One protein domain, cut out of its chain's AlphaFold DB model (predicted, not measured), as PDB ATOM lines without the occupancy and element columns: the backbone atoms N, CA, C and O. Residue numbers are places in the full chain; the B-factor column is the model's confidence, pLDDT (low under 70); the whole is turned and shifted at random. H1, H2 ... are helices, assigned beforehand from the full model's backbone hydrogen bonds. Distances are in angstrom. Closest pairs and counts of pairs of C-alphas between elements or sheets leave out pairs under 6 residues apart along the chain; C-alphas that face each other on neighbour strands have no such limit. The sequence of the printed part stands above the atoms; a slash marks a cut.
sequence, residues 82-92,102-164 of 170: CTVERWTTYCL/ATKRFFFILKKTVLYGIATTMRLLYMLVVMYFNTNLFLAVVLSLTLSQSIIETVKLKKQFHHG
ATOM      1  N   CYS A  82     -37.496 -37.125 -24.528       70.25
ATOM      2  CA  CYS A  82     -37.310 -38.482 -23.997       70.25
ATOM      3  C   CYS A  82     -38.587 -39.329 -24.114       70.25
ATOM      4  O   CYS A  82     -38.529 -40.511 -24.461       70.25
ATOM      5  N   THR A  83     -39.749 -38.726 -23.855       69.38
ATOM      6  CA  THR A  83     -41.045 -39.411 -23.926       69.38
ATOM      7  C   THR A  83     -41.394 -39.803 -25.364       69.38
ATOM      8  O   THR A  83     -41.804 -40.939 -25.612       69.38
ATOM      9  N   VAL A  84     -41.178 -38.906 -26.334       74.00
ATOM     10  CA  VAL A  84     -41.461 -39.144 -27.762       74.00
ATOM     11  C   VAL A  84     -40.559 -40.231 -28.355       74.00
ATOM     12  O   VAL A  84     -41.045 -41.057 -29.133       74.00
ATOM     13  N   GLU A  85     -39.277 -40.286 -27.978       68.81
ATOM     14  CA  GLU A  85     -38.357 -41.357 -28.399       68.81
ATOM     15  C   GLU A  85     -38.885 -42.739 -27.971       68.81
ATOM     16  O   GLU A  85     -38.970 -43.683 -28.771       68.81
ATOM     17  N   ARG A  86     -39.320 -42.845 -26.709       72.50
ATOM     18  CA  ARG A  86     -39.870 -44.083 -26.147       72.50
ATOM     19  C   ARG A  86     -41.192 -44.471 -26.814       72.50
ATOM     20  O   ARG A  86     -41.378 -45.631 -27.183       72.50
ATOM     21  N   TRP A  87     -42.080 -43.496 -27.024       70.19
ATOM     22  CA  TRP A  87     -43.372 -43.702 -27.687       70.19
ATOM     23  C   TRP A  87     -43.208 -44.178 -29.127       70.19
ATOM     24  O   TRP A  87     -43.900 -45.094 -29.570       70.19
ATOM     25  N   THR A  88     -42.247 -43.591 -29.842       69.25
ATOM     26  CA  THR A  88     -41.896 -43.970 -31.213       69.25
ATOM     27  C   THR A  88     -41.506 -45.440 -31.284       69.25
ATOM     28  O   THR A  88     -42.024 -46.169 -32.131       69.25
ATOM     29  N   THR A  89     -40.655 -45.890 -30.358       72.31
ATOM     30  CA  THR A  89     -40.201 -47.285 -30.273       72.31
ATOM     31  C   THR A  89     -41.365 -48.241 -29.992       72.31
ATOM     32  O   THR A  89     -41.493 -49.270 -30.653       72.31
ATOM     33  N   TYR A  90     -42.273 -47.874 -29.081       68.31
ATOM     34  CA  TYR A  90     -43.439 -48.699 -28.742       68.31
ATOM     35  C   TYR A  90     -44.467 -48.797 -29.882       68.31
ATOM     36  O   TYR A  90     -44.969 -49.880 -30.195       68.31
ATOM     37  N   CYS A  91     -44.761 -47.677 -30.548       68.44
ATOM     38  CA  CYS A  91     -45.626 -47.669 -31.728       68.44
ATOM     39  C   CYS A  91     -45.033 -48.500 -32.872       68.44
ATOM     40  O   CYS A  91     -45.781 -49.129 -33.621       68.44
ATOM     41  N   LEU A  92     -43.702 -48.514 -33.000       65.00
ATOM     42  CA  LEU A  92     -42.990 -49.315 -33.988       65.00
ATOM     43  C   LEU A  92     -43.249 -50.812 -33.816       65.00
ATOM     44  O   LEU A  92     -43.514 -51.496 -34.806       65.00
ATOM     45  N   ALA A 102     -50.371 -51.627 -49.875       67.44
ATOM     46  CA  ALA A 102     -49.109 -51.157 -50.456       67.44
ATOM     47  C   ALA A 102     -48.934 -49.624 -50.450       67.44
ATOM     48  O   ALA A 102     -47.826 -49.132 -50.239       67.44
ATOM     49  N   THR A 103     -50.013 -48.854 -50.607       70.56
ATOM     50  CA  THR A 103     -49.956 -47.383 -50.622       70.56
ATOM     51  C   THR A 103     -49.744 -46.798 -49.223       70.56
ATOM     52  O   THR A 103     -48.998 -45.835 -49.046       70.56
ATOM     53  N   LYS A 104     -50.339 -47.414 -48.193       72.44
ATOM     54  CA  LYS A 104     -50.151 -47.000 -46.793       72.44
ATOM     55  C   LYS A 104     -48.782 -47.416 -46.260       72.44
ATOM     56  O   LYS A 104     -48.234 -46.716 -45.411       72.44
ATOM     57  N   ARG A 105     -48.193 -48.494 -46.798       70.94
ATOM     58  CA  ARG A 105     -46.818 -48.917 -46.479       70.94
ATOM     59  C   ARG A 105     -45.794 -47.824 -46.759       70.94
ATOM     60  O   ARG A 105     -44.953 -47.584 -45.903       70.94
ATOM     61  N   PHE A 106     -45.881 -47.132 -47.895       74.38
ATOM     62  CA  PHE A 106     -44.924 -46.069 -48.216       74.38
ATOM     63  C   PHE A 106     -45.002 -44.907 -47.229       74.38
ATOM     64  O   PHE A 106     -43.986 -44.524 -46.658       74.38
ATOM     65  N   PHE A 107     -46.206 -44.401 -46.959       76.44
ATOM     66  CA  PHE A 107     -46.388 -43.313 -45.996       76.44
ATOM     67  C   PHE A 107     -45.973 -43.729 -44.577       76.44
ATOM     68  O   PHE A 107     -45.388 -42.944 -43.835       76.44
ATOM     69  N   PHE A 108     -46.219 -44.987 -44.208       75.06
ATOM     70  CA  PHE A 108     -45.798 -45.546 -42.929       75.06
ATOM     71  C   PHE A 108     -44.273 -45.645 -42.800       75.06
ATOM     72  O   PHE A 108     -43.723 -45.240 -41.776       75.06
ATOM     73  N   ILE A 109     -43.582 -46.139 -43.830       78.50
ATOM     74  CA  ILE A 109     -42.115 -46.205 -43.865       78.50
ATOM     75  C   ILE A 109     -41.536 -44.793 -43.779       78.50
ATOM     76  O   ILE A 109     -40.661 -44.541 -42.959       78.50
ATOM     77  N   LEU A 110     -42.078 -43.853 -44.553       81.12
ATOM     78  CA  LEU A 110     -41.614 -42.469 -44.575       81.12
ATOM     79  C   LEU A 110     -41.820 -41.794 -43.211       81.12
ATOM     80  O   LEU A 110     -40.903 -41.163 -42.690       81.12
ATOM     81  N   LYS A 111     -42.972 -42.024 -42.566       76.06
ATOM     82  CA  LYS A 111     -43.232 -41.566 -41.197       76.06
ATOM     83  C   LYS A 111     -42.256 -42.182 -40.192       76.06
ATOM     84  O   LYS A 111     -41.744 -41.438 -39.363       76.06
ATOM     85  N   LYS A 112     -41.961 -43.490 -40.262       76.06
ATOM     86  CA  LYS A 112     -40.933 -44.131 -39.414       76.06
ATOM     87  C   LYS A 112     -39.573 -43.471 -39.614       76.06
ATOM     88  O   LYS A 112     -38.922 -43.153 -38.628       76.06
ATOM     89  N   THR A 113     -39.157 -43.253 -40.861       81.19
ATOM     90  CA  THR A 113     -37.849 -42.667 -41.186       81.19
ATOM     91  C   THR A 113     -37.736 -41.233 -40.684       81.19
ATOM     92  O   THR A 113     -36.725 -40.887 -40.081       81.19
ATOM     93  N   VAL A 114     -38.778 -40.415 -40.854       79.62
ATOM     94  CA  VAL A 114     -38.808 -39.045 -40.316       79.62
ATOM     95  C   VAL A 114     -38.754 -39.058 -38.788       79.62
ATOM     96  O   VAL A 114     -37.958 -38.326 -38.208       79.62
ATOM     97  N   LEU A 115     -39.530 -39.923 -38.126       74.12
ATOM     98  CA  LEU A 115     -39.495 -40.058 -36.664       74.12
ATOM     99  C   LEU A 115     -38.122 -40.523 -36.164       74.12
ATOM    100  O   LEU A 115     -37.631 -40.013 -35.163       74.12
ATOM    101  N   TYR A 116     -37.483 -41.449 -36.879       76.50
ATOM    102  CA  TYR A 116     -36.142 -41.933 -36.562       76.50
ATOM    103  C   TYR A 116     -35.076 -40.850 -36.764       76.50
ATOM    104  O   TYR A 116     -34.165 -40.712 -35.946       76.50
ATOM    105  N   GLY A 117     -35.218 -40.041 -37.818       78.50
ATOM    106  CA  GLY A 117     -34.380 -38.872 -38.068       78.50
ATOM    107  C   GLY A 117     -34.494 -37.852 -36.939       78.50
ATOM    108  O   GLY A 117     -33.485 -37.497 -36.340       78.50
ATOM    109  N   ILE A 118     -35.720 -37.466 -36.572       74.62
ATOM    110  CA  ILE A 118     -35.981 -36.533 -35.466       74.62
ATOM    111  C   ILE A 118     -35.436 -37.086 -34.143       74.62
ATOM    112  O   ILE A 118     -34.762 -36.360 -33.414       74.62
ATOM    113  N   ALA A 119     -35.667 -38.370 -33.848       73.44
ATOM    114  CA  ALA A 119     -35.133 -39.018 -32.653       73.44
ATOM    115  C   ALA A 119     -33.599 -38.977 -32.625       73.44
ATOM    116  O   ALA A 119     -33.015 -38.666 -31.593       73.44
ATOM    117  N   THR A 120     -32.940 -39.223 -33.760       78.88
ATOM    118  CA  THR A 120     -31.475 -39.167 -33.871       78.88
ATOM    119  C   THR A 120     -30.942 -37.746 -33.682       78.88
ATOM    120  O   THR A 120     -29.984 -37.549 -32.938       78.88
ATOM    121  N   THR A 121     -31.573 -36.738 -34.289       71.44
ATOM    122  CA  THR A 121     -31.197 -35.327 -34.094       71.44
ATOM    123  C   THR A 121     -31.359 -34.905 -32.636       71.44
ATOM    124  O   THR A 121     -30.470 -34.273 -32.070       71.44
ATOM    125  N   MET A 122     -32.445 -35.326 -31.989       66.06
ATOM    126  CA  MET A 122     -32.650 -35.113 -30.558       66.06
ATOM    127  C   MET A 122     -31.623 -35.855 -29.696       66.06
ATOM    128  O   MET A 122     -31.191 -35.337 -28.667       66.06
ATOM    129  N   ARG A 123     -31.166 -37.028 -30.154       74.50
ATOM    130  CA  ARG A 123     -30.088 -37.804 -29.532       74.50
ATOM    131  C   ARG A 123     -28.779 -37.018 -29.453       74.50
ATOM    132  O   ARG A 123     -28.095 -37.000 -28.433       74.50
ATOM    133  N   LEU A 124     -28.451 -36.351 -30.554       72.75
ATOM    134  CA  LEU A 124     -27.261 -35.514 -30.667       72.75
ATOM    135  C   LEU A 124     -27.384 -34.254 -29.806       72.75
ATOM    136  O   LEU A 124     -26.428 -33.886 -29.126       72.75
ATOM    137  N   LEU A 125     -28.576 -33.647 -29.765       66.75
ATOM    138  CA  LEU A 125     -28.843 -32.492 -28.911       66.75
ATOM    139  C   LEU A 125     -28.719 -32.834 -27.422       66.75
ATOM    140  O   LEU A 125     -28.092 -32.065 -26.700       66.75
ATOM    141  N   TYR A 126     -29.224 -33.982 -26.946       70.81
ATOM    142  CA  TYR A 126     -29.047 -34.330 -25.530       70.81
ATOM    143  C   TYR A 126     -27.580 -34.559 -25.177       70.81
ATOM    144  O   TYR A 126     -27.167 -34.170 -24.092       70.81
ATOM    145  N   MET A 127     -26.787 -35.204 -26.043       75.62
ATOM    146  CA  MET A 127     -25.377 -35.495 -25.740       75.62
ATOM    147  C   MET A 127     -24.600 -34.200 -25.557       75.62
ATOM    148  O   MET A 127     -23.774 -34.067 -24.656       75.62
ATOM    149  N   LEU A 128     -24.941 -33.228 -26.388       69.12
ATOM    150  CA  LEU A 128     -24.386 -31.901 -26.357       69.12
ATOM    151  C   LEU A 128     -24.881 -31.096 -25.137       69.12
ATOM    152  O   LEU A 128     -24.080 -30.428 -24.494       69.12
ATOM    153  N   VAL A 129     -26.146 -31.245 -24.724       68.81
ATOM    154  CA  VAL A 129     -26.667 -30.666 -23.468       68.81
ATOM    155  C   VAL A 129     -26.007 -31.289 -22.230       68.81
ATOM    156  O   VAL A 129     -25.659 -30.562 -21.304       68.81
ATOM    157  N   VAL A 130     -25.796 -32.608 -22.210       69.25
ATOM    158  CA  VAL A 130     -25.156 -33.338 -21.096       69.25
ATOM    159  C   VAL A 130     -23.698 -32.921 -20.914       69.25
ATOM    160  O   VAL A 130     -23.230 -32.835 -19.786       69.25
ATOM    161  N   MET A 131     -22.991 -32.634 -22.008       70.12
ATOM    162  CA  MET A 131     -21.630 -32.095 -21.955       70.12
ATOM    163  C   MET A 131     -21.584 -30.642 -21.455       70.12
ATOM    164  O   MET A 131     -20.569 -30.218 -20.912       70.12
ATOM    165  N   TYR A 132     -22.666 -29.879 -21.638       67.25
ATOM    166  CA  TYR A 132     -22.692 -28.436 -21.392       67.25
ATOM    167  C   TYR A 132     -23.263 -28.038 -20.018       67.25
ATOM    168  O   TYR A 132     -22.896 -26.991 -19.488       67.25
ATOM    169  N   PHE A 133     -24.160 -28.834 -19.422       61.22
ATOM    170  CA  PHE A 133     -24.888 -28.457 -18.201       61.22
ATOM    171  C   PHE A 133     -24.522 -29.268 -16.945       61.22
ATOM    172  O   PHE A 133     -24.140 -30.432 -17.004       61.22
ATOM    173  N   ASN A 134     -24.722 -28.632 -15.781       61.34
ATOM    174  CA  ASN A 134     -24.554 -29.200 -14.437       61.34
ATOM    175  C   ASN A 134     -25.375 -30.488 -14.196       61.34
ATOM    176  O   ASN A 134     -26.469 -30.675 -14.737       61.34
ATOM    177  N   THR A 135     -24.884 -31.321 -13.271       63.62
ATOM    178  CA  THR A 135     -25.356 -32.667 -12.872       63.62
ATOM    179  C   THR A 135     -26.873 -32.804 -12.654       63.62
ATOM    180  O   THR A 135     -27.437 -33.883 -12.833       63.62
ATOM    181  N   ASN A 136     -27.560 -31.713 -12.309       63.84
ATOM    182  CA  ASN A 136     -29.001 -31.687 -12.035       63.84
ATOM    183  C   ASN A 136     -29.867 -31.964 -13.276       63.84
ATOM    184  O   ASN A 136     -30.914 -32.603 -13.171       63.84
ATOM    185  N   LEU A 137     -29.448 -31.505 -14.459       65.88
ATOM    186  CA  LEU A 137     -30.199 -31.713 -15.705       65.88
ATOM    187  C   LEU A 137     -30.026 -33.156 -16.201       65.88
ATOM    188  O   LEU A 137     -30.986 -33.802 -16.619       65.88
ATOM    189  N   PHE A 138     -28.818 -33.700 -16.031       70.69
ATOM    190  CA  PHE A 138     -28.517 -35.109 -16.261       70.69
ATOM    191  C   PHE A 138     -29.387 -36.033 -15.395       70.69
ATOM    192  O   PHE A 138     -29.981 -36.980 -15.910       70.69
ATOM    193  N   LEU A 139     -29.542 -35.727 -14.101       69.88
ATOM    194  CA  LEU A 139     -30.389 -36.520 -13.205       69.88
ATOM    195  C   LEU A 139     -31.856 -36.552 -13.666       69.88
ATOM    196  O   LEU A 139     -32.476 -37.613 -13.685       69.88
ATOM    197  N   ALA A 140     -32.405 -35.410 -14.093       70.00
ATOM    198  CA  ALA A 140     -33.784 -35.328 -14.580       70.00
ATOM    199  C   ALA A 140     -34.015 -36.149 -15.861       70.00
ATOM    200  O   ALA A 140     -35.062 -36.787 -16.009       70.00
ATOM    201  N   VAL A 141     -33.025 -36.190 -16.763       66.94
ATOM    202  CA  VAL A 141     -33.045 -37.052 -17.957       66.94
ATOM    203  C   VAL A 141     -33.063 -38.525 -17.554       66.94
ATOM    204  O   VAL A 141     -33.928 -39.276 -18.002       66.94
ATOM    205  N   VAL A 142     -32.149 -38.945 -16.674       70.69
ATOM    206  CA  VAL A 142     -32.039 -40.342 -16.224       70.69
ATOM    207  C   VAL A 142     -33.318 -40.806 -15.524       70.69
ATOM    208  O   VAL A 142     -33.799 -41.913 -15.786       70.69
ATOM    209  N   LEU A 143     -33.923 -39.955 -14.692       72.06
ATOM    210  CA  LEU A 143     -35.200 -40.252 -14.044       72.06
ATOM    211  C   LEU A 143     -36.335 -40.363 -15.065       72.06
ATOM    212  O   LEU A 143     -37.088 -41.332 -15.029       72.06
ATOM    213  N   SER A 144     -36.416 -39.444 -16.029       70.06
ATOM    214  CA  SER A 144     -37.427 -39.500 -17.097       70.06
ATOM    215  C   SER A 144     -37.307 -40.778 -17.932       70.06
ATOM    216  O   SER A 144     -38.313 -41.416 -18.256       70.06
ATOM    217  N   LEU A 145     -36.078 -41.199 -18.239       65.81
ATOM    218  CA  LEU A 145     -35.801 -42.439 -18.963       65.81
ATOM    219  C   LEU A 145     -36.143 -43.686 -18.142       65.81
ATOM    220  O   LEU A 145     -36.618 -44.668 -18.716       65.81
ATOM    221  N   THR A 146     -35.913 -43.654 -16.830       72.88
ATOM    222  CA  THR A 146     -36.276 -44.740 -15.908       72.88
ATOM    223  C   THR A 146     -37.795 -44.860 -15.787       72.88
ATOM    224  O   THR A 146     -38.345 -45.935 -16.012       72.88
ATOM    225  N   LEU A 147     -38.496 -43.746 -15.560       73.50
ATOM    226  CA  LEU A 147     -39.959 -43.706 -15.474       73.50
ATOM    227  C   LEU A 147     -40.620 -44.204 -16.761       73.50
ATOM    228  O   LEU A 147     -41.547 -45.011 -16.720       73.50
ATOM    229  N   SER A 148     -40.098 -43.785 -17.914       68.12
ATOM    230  CA  SER A 148     -40.612 -44.221 -19.215       68.12
ATOM    231  C   SER A 148     -40.522 -45.742 -19.407       68.12
ATOM    232  O   SER A 148     -41.383 -46.328 -20.060       68.12
ATOM    233  N   GLN A 149     -39.509 -46.402 -18.834       68.06
ATOM    234  CA  GLN A 149     -39.381 -47.866 -18.871       68.06
ATOM    235  C   GLN A 149     -40.417 -48.543 -17.983       68.06
ATOM    236  O   GLN A 149     -41.128 -49.436 -18.446       68.06
ATOM    237  N   SER A 150     -40.556 -48.066 -16.746       70.56
ATOM    238  CA  SER A 150     -41.525 -48.601 -15.788       70.56
ATOM    239  C   SER A 150     -42.968 -48.489 -16.295       70.56
ATOM    240  O   SER A 150     -43.775 -49.399 -16.091       70.56
ATOM    241  N   ILE A 151     -43.298 -47.409 -17.018       75.12
ATOM    242  CA  ILE A 151     -44.619 -47.218 -17.637       75.12
ATOM    243  C   ILE A 151     -44.895 -48.300 -18.691       75.12
ATOM    244  O   ILE A 151     -45.966 -48.909 -18.674       75.12
ATOM    245  N   ILE A 152     -43.941 -48.584 -19.583       68.88
ATOM    246  CA  ILE A 152     -44.127 -49.567 -20.663       68.88
ATOM    247  C   ILE A 152     -44.354 -50.972 -20.097       68.88
ATOM    248  O   ILE A 152     -45.258 -51.677 -20.554       68.88
ATOM    249  N   GLU A 153     -43.578 -51.378 -19.090       73.94
ATOM    250  CA  GLU A 153     -43.757 -52.679 -18.438       73.94
ATOM    251  C   GLU A 153     -45.116 -52.783 -17.747       73.94
ATOM    252  O   GLU A 153     -45.822 -53.776 -17.924       73.94
ATOM    253  N   THR A 154     -45.544 -51.724 -17.056       73.19
ATOM    254  CA  THR A 154     -46.860 -51.677 -16.405       73.19
ATOM    255  C   THR A 154     -47.996 -51.813 -17.425       73.19
ATOM    256  O   THR A 154     -48.933 -52.590 -17.223       73.19
ATOM    257  N   VAL A 155     -47.909 -51.108 -18.559       73.62
ATOM    258  CA  VAL A 155     -48.896 -51.205 -19.649       73.62
ATOM    259  C   VAL A 155     -48.905 -52.610 -20.255       73.62
ATOM    260  O   VAL A 155     -49.977 -53.173 -20.503       73.62
ATOM    261  N   LYS A 156     -47.728 -53.212 -20.457       72.31
ATOM    262  CA  LYS A 156     -47.592 -54.567 -21.007       72.31
ATOM    263  C   LYS A 156     -48.176 -55.626 -20.066       72.31
ATOM    264  O   LYS A 156     -48.936 -56.477 -20.529       72.31
ATOM    265  N   LEU A 157     -47.900 -55.540 -18.763       74.62
ATOM    266  CA  LEU A 157     -48.456 -56.432 -17.738       74.62
ATOM    267  C   LEU A 157     -49.980 -56.313 -17.652       74.62
ATOM    268  O   LEU A 157     -50.688 -57.318 -17.625       74.62
ATOM    269  N   LYS A 158     -50.513 -55.088 -17.701       71.19
ATOM    270  CA  LYS A 158     -51.961 -54.867 -17.662       71.19
ATOM    271  C   LYS A 158     -52.681 -55.472 -18.872       71.19
ATOM    272  O   LYS A 158     -53.779 -56.008 -18.733       71.19
ATOM    273  N   LYS A 159     -52.064 -55.413 -20.058       67.81
ATOM    274  CA  LYS A 159     -52.619 -56.019 -21.279       67.81
ATOM    275  C   LYS A 159     -52.712 -57.548 -21.173       67.81
ATOM    276  O   LYS A 159     -53.685 -58.114 -21.658       67.81
ATOM    277  N   GLN A 160     -51.750 -58.195 -20.510       66.38
ATOM    278  CA  GLN A 160     -51.761 -59.644 -20.264       66.38
ATOM    279  C   GLN A 160     -52.904 -60.058 -19.321       66.38
ATOM    280  O   GLN A 160     -53.652 -60.978 -19.637       66.38
ATOM    281  N   PHE A 161     -53.128 -59.320 -18.228       66.00
ATOM    282  CA  PHE A 161     -54.240 -59.593 -17.304       66.00
ATOM    283  C   PHE A 161     -55.620 -59.460 -17.959       66.00
ATOM    284  O   PHE A 161     -56.518 -60.247 -17.677       66.00
ATOM    285  N   HIS A 162     -55.790 -58.501 -18.871       60.41
ATOM    286  CA  HIS A 162     -57.053 -58.335 -19.593       60.41
ATOM    287  C   HIS A 162     -57.322 -59.441 -20.628       60.41
ATOM    288  O   HIS A 162     -58.474 -59.637 -21.004       60.41
ATOM    289  N   HIS A 163     -56.286 -60.149 -21.091       58.34
ATOM    290  CA  HIS A 163     -56.411 -61.258 -22.044       58.34
ATOM    291  C   HIS A 163     -56.541 -62.628 -21.349       58.34
ATOM    292  O   HIS A 163     -57.003 -63.581 -21.963       58.34
ATOM    293  N   GLY A 164     -56.158 -62.730 -20.069       54.69
ATOM    294  CA  GLY A 164     -56.197 -63.973 -19.287       54.69
ATOM    295  C   GLY A 164     -57.552 -64.329 -18.661       54.69
ATOM    296  O   GLY A 164     -57.723 -65.455 -18.215       54.69
TER     297      GLY A 164
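Overview. This is residues 82 to 92 and 102 to 164 of the 170 residues of the protein "Copper transporter" of Mucor ambiguus (UniProt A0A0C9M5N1). Two long helices, H2 and H3, form a narrow, flat V joined at its point by a tight link, and the short helix H1 lies between the two arms, touching both. The open ends of the arms, residues 102 to 111 of H2 and 153 to 164 of H3, stand free. The printed part has 74 residues, with three named helices in the order H1, H2, H3 and no named strand; the class is all helix. It is loose, with a radius of gyration of the C-alphas of 16.1 A, and spans 45 by 36 by 8 A.

Along the chain. Find C-alpha 82 at (-37.310, -38.482, -23.997); from there H1, residues 82 to 92, runs 15.8 A. Look next at C-alpha 102, at (-49.109, -51.157, -50.456), where H2, residues 102 to 132, begins its 45.4 A. H3, residues 135 to 164, covers 44.4 A and ends at C-alpha 164, at (-56.197, -63.973, -19.287).

Arrangement. The three helices make an up and down bundle, each running against the one before it. H1 touches residues 112 to 119 of H2 alone, at a shallow tilt of 26 degrees, opposite ways; the closest C-alphas, of Glu 85 and Ala 119, are 5.8 A apart. H1 touches residues 141 to 148 of H3 alone, at a shallow tilt of 31 degrees, the same way; the closest C-alphas, of Cys 82 and Leu 145, are 6.6 A apart. H2 and H3 are close but not clearly touching, with their closest C-alphas, of Val 130 and Phe 138, 6.1 A apart; they run opposite ways at a shallow tilt of 34 degrees, only just short of steep. In H1 and H3 every O i to N i+4 pair is within hydrogen-bond range, and in H2 25 of 27 are.

Size, cuts and confidence. The C-alphas farthest apart, of Tyr 132 and Gly 164, are 48.9 A apart. Residues 93 to 101 are not printed, and C-alphas 92 and 102 are 17.7 A apart across this cut. The mean pLDDT of the printed part is 70.7, and 30 residues are under 70, among them 132 to 137 and 159 to 164.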